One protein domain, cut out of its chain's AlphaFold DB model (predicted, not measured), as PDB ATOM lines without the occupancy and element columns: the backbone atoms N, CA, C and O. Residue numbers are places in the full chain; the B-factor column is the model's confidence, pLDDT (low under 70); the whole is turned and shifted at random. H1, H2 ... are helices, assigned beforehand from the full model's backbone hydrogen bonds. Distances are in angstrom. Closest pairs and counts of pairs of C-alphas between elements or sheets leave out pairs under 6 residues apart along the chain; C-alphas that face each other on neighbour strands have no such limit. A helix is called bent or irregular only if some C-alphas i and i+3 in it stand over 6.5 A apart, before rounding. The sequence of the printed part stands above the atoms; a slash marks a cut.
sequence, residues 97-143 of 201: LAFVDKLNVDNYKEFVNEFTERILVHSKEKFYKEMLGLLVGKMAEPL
ATOM      1  N   LEU A  97     -82.558  20.223  19.837       60.62
ATOM      2  CA  LEU A  97     -82.044  18.957  20.364       60.62
ATOM      3  C   LEU A  97     -83.104  18.078  21.048       60.62
ATOM      4  O   LEU A  97     -82.760  17.008  21.538       60.62
ATOM      5  N   ALA A  98     -84.394  18.430  21.018       61.12
ATOM      6  CA  ALA A  98     -85.458  17.640  21.662       61.12
ATOM      7  C   ALA A  98     -85.602  16.192  21.129       61.12
ATOM      8  O   ALA A  98     -86.303  15.364  21.713       61.12
ATOM      9  N   PHE A  99     -84.963  15.862  20.000       60.69
ATOM     10  CA  PHE A  99     -84.890  14.489  19.489       60.69
ATOM     11  C   PHE A  99     -83.862  13.621  20.235       60.69
ATOM     12  O   PHE A  99     -83.951  12.396  20.166       60.69
ATOM     13  N   VAL A 100     -82.899  14.233  20.937       60.78
ATOM     14  CA  VAL A 100     -81.837  13.529  21.672       60.78
ATOM     15  C   VAL A 100     -82.427  12.728  22.831       60.78
ATOM     16  O   VAL A 100     -82.039  11.583  23.033       60.78
ATOM     17  N   ASP A 101     -83.460  13.251  23.491       60.97
ATOM     18  CA  ASP A 101     -84.159  12.558  24.584       60.97
ATOM     19  C   ASP A 101     -84.965  11.330  24.122       60.97
ATOM     20  O   ASP A 101     -85.393  10.512  24.935       60.97
ATOM     21  N   LYS A 102     -85.164  11.164  22.808       60.97
ATOM     22  CA  LYS A 102     -85.875  10.025  22.200       60.97
ATOM     23  C   LYS A 102     -84.929   8.997  21.570       60.97
ATOM     24  O   LYS A 102     -85.398   8.040  20.946       60.97
ATOM     25  N   LEU A 103     -83.610   9.182  21.700       66.94
ATOM     26  CA  LEU A 103     -82.616   8.238  21.193       66.94
ATOM     27  C   LEU A 103     -82.638   6.953  22.022       66.94
ATOM     28  O   LEU A 103     -82.075   6.874  23.110       66.94
ATOM     29  N   ASN A 104     -83.266   5.923  21.464       71.12
ATOM     30  CA  ASN A 104     -83.162   4.554  21.951       71.12
ATOM     31  C   ASN A 104     -82.270   3.729  21.009       71.12
ATOM     32  O   ASN A 104     -82.107   4.089  19.839       71.12
ATOM     33  N   VAL A 105     -81.716   2.610  21.486       69.81
ATOM     34  CA  VAL A 105     -80.824   1.733  20.690       69.81
ATOM     35  C   VAL A 105     -81.480   1.307  19.369       69.81
ATOM     36  O   VAL A 105     -80.815   1.266  18.333       69.81
ATOM     37  N   ASP A 106     -82.795   1.086  19.385       68.12
ATOM     38  CA  ASP A 106     -83.578   0.680  18.214       68.12
ATOM     39  C   ASP A 106     -83.715   1.796  17.161       68.12
ATOM     40  O   ASP A 106     -83.706   1.528  15.959       68.12
ATOM     41  N   ASN A 107     -83.739   3.060  17.599       78.06
ATOM     42  CA  ASN A 107     -83.931   4.234  16.737       78.06
ATOM     43  C   ASN A 107     -82.605   4.903  16.347       78.06
ATOM     44  O   ASN A 107     -82.569   5.753  15.456       78.06
ATOM     45  N   TYR A 108     -81.491   4.509  16.972       81.94
ATOM     46  CA  TYR A 108     -80.166   5.058  16.685       81.94
ATOM     47  C   TYR A 108     -79.792   4.910  15.207       81.94
ATOM     48  O   TYR A 108     -79.205   5.807  14.608       81.94
ATOM     49  N   LYS A 109     -80.176   3.794  14.579       83.56
ATOM     50  CA  LYS A 109     -79.904   3.559  13.158       83.56
ATOM     51  C   LYS A 109     -80.644   4.546  12.253       83.56
ATOM     52  O   LYS A 109     -80.070   5.011  11.271       83.56
ATOM     53  N   GLU A 110     -81.895   4.858  12.575       83.25
ATOM     54  CA  GLU A 110     -82.696   5.833  11.830       83.25
ATOM     55  C   GLU A 110     -82.127   7.240  12.003       83.25
ATOM     56  O   GLU A 110     -81.910   7.937  11.014       83.25
ATOM     57  N   PHE A 111     -81.751   7.593  13.234       83.94
ATOM     58  CA  PHE A 111     -81.067   8.847  13.532       83.94
ATOM     59  C   PHE A 111     -79.757   9.003  12.747       83.94
ATOM     60  O   PHE A 111     -79.527  10.032  12.118       83.94
ATOM     61  N   VAL A 112     -78.902   7.973  12.731       85.12
ATOM     62  CA  VAL A 112     -77.636   8.005  11.980       85.12
ATOM     63  C   VAL A 112     -77.888   8.171  10.484       85.12
ATOM     64  O   VAL A 112     -77.146   8.901   9.823       85.12
ATOM     65  N   ASN A 113     -78.925   7.534   9.937       84.69
ATOM     66  CA  ASN A 113     -79.284   7.690   8.529       84.69
ATOM     67  C   ASN A 113     -79.730   9.124   8.225       84.69
ATOM     68  O   ASN A 113     -79.185   9.737   7.311       84.69
ATOM     69  N   GLU A 114     -80.640   9.687   9.021       85.75
ATOM     70  CA  GLU A 114     -81.119  11.060   8.840       85.75
ATOM     71  C   GLU A 114     -79.984  12.084   8.989       85.75
ATOM     72  O   GLU A 114     -79.824  12.993   8.171       85.75
ATOM     73  N   PHE A 115     -79.135  11.911  10.001       85.88
ATOM     74  CA  PHE A 115     -77.954  12.741  10.212       85.88
ATOM     75  C   PHE A 115     -76.993  12.677   9.019       85.88
ATOM     76  O   PHE A 115     -76.493  13.702   8.552       85.88
ATOM     77  N   THR A 116     -76.774  11.475   8.481       85.56
ATOM     78  CA  THR A 116     -75.931  11.277   7.300       85.56
ATOM     79  C   THR A 116     -76.531  11.964   6.077       85.56
ATOM     80  O   THR A 116     -75.806  12.635   5.347       85.56
ATOM     81  N   GLU A 117     -77.842  11.856   5.860       87.06
ATOM     82  CA  GLU A 117     -78.534  12.540   4.764       87.06
ATOM     83  C   GLU A 117     -78.381  14.058   4.860       87.06
ATOM     84  O   GLU A 117     -77.979  14.691   3.880       87.06
ATOM     85  N   ARG A 118     -78.602  14.638   6.047       84.31
ATOM     86  CA  ARG A 118     -78.448  16.082   6.285       84.31
ATOM     87  C   ARG A 118     -77.025  16.562   6.004       84.31
ATOM     88  O   ARG A 118     -76.846  17.576   5.338       84.31
ATOM     89  N   ILE A 119     -76.007  15.820   6.439       87.06
ATOM     90  CA  ILE A 119     -74.605  16.163   6.156       87.06
ATOM     91  C   ILE A 119     -74.303  16.043   4.657       87.06
ATOM     92  O   ILE A 119     -73.648  16.913   4.083       87.06
ATOM     93  N   LEU A 120     -74.796  14.997   3.990       88.12
ATOM     94  CA  LEU A 120     -74.506  14.741   2.578       88.12
ATOM     95  C   LEU A 120     -75.049  15.815   1.628       88.12
ATOM     96  O   LEU A 120     -74.455  16.014   0.560       88.12
ATOM     97  N   VAL A 121     -76.112  16.534   1.999       89.06
ATOM     98  CA  VAL A 121     -76.630  17.683   1.229       89.06
ATOM     99  C   VAL A 121     -75.523  18.708   0.959       89.06
ATOM    100  O   VAL A 121     -75.415  19.230  -0.151       89.06
ATOM    101  N   HIS A 122     -74.623  18.899   1.923       83.12
ATOM    102  CA  HIS A 122     -73.529  19.867   1.858       83.12
ATOM    103  C   HIS A 122     -72.245  19.302   1.225       83.12
ATOM    104  O   HIS A 122     -71.226  19.982   1.159       83.12
ATOM    105  N   SER A 123     -72.267  18.077   0.684       84.81
ATOM    106  CA  SER A 123     -71.071  17.392   0.155       84.81
ATOM    107  C   SER A 123     -70.348  18.108  -0.993       84.81
ATOM    108  O   SER A 123     -69.171  17.838  -1.245       84.81
ATOM    109  N   LYS A 124     -71.035  19.010  -1.706       87.25
ATOM    110  CA  LYS A 124     -70.472  19.804  -2.814       87.25
ATOM    111  C   LYS A 124     -69.886  21.143  -2.361       87.25
ATOM    112  O   LYS A 124     -69.295  21.847  -3.179       87.25
ATOM    113  N   GLU A 125     -70.050  21.509  -1.094       88.94
ATOM    114  CA  GLU A 125     -69.560  22.776  -0.565       88.94
ATOM    115  C   GLU A 125     -68.042  22.761  -0.366       88.94
ATOM    116  O   GLU A 125     -67.430  21.735  -0.063       88.94
ATOM    117  N   LYS A 126     -67.415  23.933  -0.528       86.12
ATOM    118  CA  LYS A 126     -65.951  24.081  -0.468       86.12
ATOM    119  C   LYS A 126     -65.377  23.671   0.892       86.12
ATOM    120  O   LYS A 126     -64.323  23.043   0.937       86.12
ATOM    121  N   PHE A 127     -66.101  23.970   1.969       87.00
ATOM    122  CA  PHE A 127     -65.679  23.729   3.351       87.00
ATOM    123  C   PHE A 127     -66.176  22.398   3.925       87.00
ATOM    124  O   PHE A 127     -65.907  22.090   5.080       87.00
ATOM    125  N   TYR A 128     -66.850  21.564   3.127       86.31
ATOM    126  CA  TYR A 128     -67.424  20.301   3.598       86.31
ATOM    127  C   TYR A 128     -66.389  19.380   4.261       86.31
ATOM    128  O   TYR A 128     -66.655  18.751   5.282       86.31
ATOM    129  N   LYS A 129     -65.176  19.325   3.701       86.25
ATOM    130  CA  LYS A 129     -64.080  18.510   4.246       86.25
ATOM    131  C   LYS A 129     -63.576  19.032   5.591       86.25
ATOM    132  O   LYS A 129     -63.278  18.227   6.466       86.25
ATOM    133  N   GLU A 130     -63.481  20.351   5.741       87.81
ATOM    134  CA  GLU A 130     -63.027  21.001   6.974       87.81
ATOM    135  C   GLU A 130     -64.086  20.875   8.071       87.81
ATOM    136  O   GLU A 130     -63.771  20.446   9.178       87.81
ATOM    137  N   MET A 131     -65.354  21.124   7.730       88.69
ATOM    138  CA  MET A 131     -66.499  20.909   8.615       88.69
ATOM    139  C   MET A 131     -66.552  19.462   9.117       88.69
ATOM    140  O   MET A 131     -66.689  19.231  10.314       88.69
ATOM    141  N   LEU A 132     -66.406  18.479   8.221       88.00
ATOM    142  CA  LEU A 132     -66.435  17.066   8.599       88.00
ATOM    143  C   LEU A 132     -65.228  16.678   9.466       88.00
ATOM    144  O   LEU A 132     -65.377  15.884  10.390       88.00
ATOM    145  N   GLY A 133     -64.053  17.264   9.215       87.44
ATOM    146  CA  GLY A 133     -62.869  17.088  10.060       87.44
ATOM    147  C   GLY A 133     -63.069  17.631  11.477       87.44
ATOM    148  O   GLY A 133     -62.812  16.919  12.445       87.44
ATOM    149  N   LEU A 134     -63.593  18.854  11.602       90.19
ATOM    150  CA  LEU A 134     -63.904  19.478  12.893       90.19
ATOM    151  C   LEU A 134     -64.981  18.706  13.657       90.19
ATOM    152  O   LEU A 134     -64.847  18.477  14.856       90.19
ATOM    153  N   LEU A 135     -66.028  18.266  12.959       88.06
ATOM    154  CA  LEU A 135     -67.123  17.502  13.542       88.06
ATOM    155  C   LEU A 135     -66.647  16.149  14.086       88.06
ATOM    156  O   LEU A 135     -66.979  15.794  15.213       88.06
ATOM    157  N   VAL A 136     -65.845  15.408  13.314       88.56
ATOM    158  CA  VAL A 136     -65.263  14.136  13.776       88.56
ATOM    159  C   VAL A 136     -64.310  14.367  14.949       88.56
ATOM    160  O   VAL A 136     -64.329  13.578  15.888       88.56
ATOM    161  N   GLY A 137     -63.530  15.453  14.935       88.00
ATOM    162  CA  GLY A 137     -62.682  15.839  16.066       88.00
ATOM    163  C   GLY A 137     -63.493  16.077  17.340       88.00
ATOM    164  O   GLY A 137     -63.211  15.472  18.368       88.00
ATOM    165  N   LYS A 138     -64.568  16.867  17.249       89.19
ATOM    166  CA  LYS A 138     -65.466  17.147  18.379       89.19
ATOM    167  C   LYS A 138     -66.196  15.909  18.893       89.19
ATOM    168  O   LYS A 138     -66.353  15.757  20.097       89.19
ATOM    169  N   MET A 139     -66.607  15.006  18.005       85.94
ATOM    170  CA  MET A 139     -67.217  13.735  18.409       85.94
ATOM    171  C   MET A 139     -66.217  12.747  19.020       85.94
ATOM    172  O   MET A 139     -66.642  11.836  19.724       85.94
ATOM    173  N   ALA A 140     -64.917  12.907  18.762       86.62
ATOM    174  CA  ALA A 140     -63.872  12.051  19.316       86.62
ATOM    175  C   ALA A 140     -63.346  12.520  20.684       86.62
ATOM    176  O   ALA A 140     -62.810  11.696  21.414       86.62
ATOM    177  N   GLU A 141     -63.527  13.796  21.050       87.25
ATOM    178  CA  GLU A 141     -63.145  14.347  22.365       87.25
ATOM    179  C   GLU A 141     -63.702  13.556  23.570       87.25
ATOM    180  O   GLU A 141     -62.932  13.293  24.492       87.25
ATOM    181  N   PRO A 142     -64.990  13.148  23.603       89.25
ATOM    182  CA  PRO A 142     -65.539  12.391  24.731       89.25
ATOM    183  C   PRO A 142     -65.296  10.872  24.653       89.25
ATOM    184  O   PRO A 142     -65.763  10.150  25.533       89.25
ATOM    185  N   LEU A 143     -64.641  10.361  23.604       85.88
ATOM    186  CA  LEU A 143     -64.438   8.922  23.409       85.88
ATOM    187  C   LEU A 143     -63.186   8.420  24.135       85.88
ATOM    188  O   LEU A 143     -62.161   9.094  24.193       85.88
TER     189      LEU A 143
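This is residues 97 to 143 of the 201 residues of an uncharacterized protein of Strongyloides venezuelensis (UniProt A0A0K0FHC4). Two helices, H1 and H2, form an open V, with residues 122 to 127 turning the chain at its point and the space between the arms empty. Residues 97 to 107 make a bent lead-in at the far end of H1. The printed part has 47 residues with two named helices, H1 then H2, and no named strand; its class is all helix. It is loose, with a radius of gyration of the C-alphas of 12.5 A and spans of 34 by 25 by 17 A.

H1, the longest helix, covers residues 108 to 121, 20.3 A from C-alpha 108 at (-80.166, 5.058, 16.685) to C-alpha 121. H2 covers residues 128 to 140, 18.1 A, ending at C-alpha 140 at (-63.872, 12.051, 19.316).

H1 and H2 are near each other, with 5 pairs of C-alphas within 10 A but no pair within 8 A. Residues 112 to 118 of H1 and residues 133 to 143, of which 133 to 140 belong to H2, stand free. In both helices every O i to N i+4 pair is within hydrogen-bond range.

The C-alphas farthest apart, of Asp 106 and Lys 126, are 34.7 A apart. The printed part has no cut, and the link from H1 to H2 is short. Mean pLDDT of the printed part is 81.6; residues 97 to 103 and 105 to 106 are under 70.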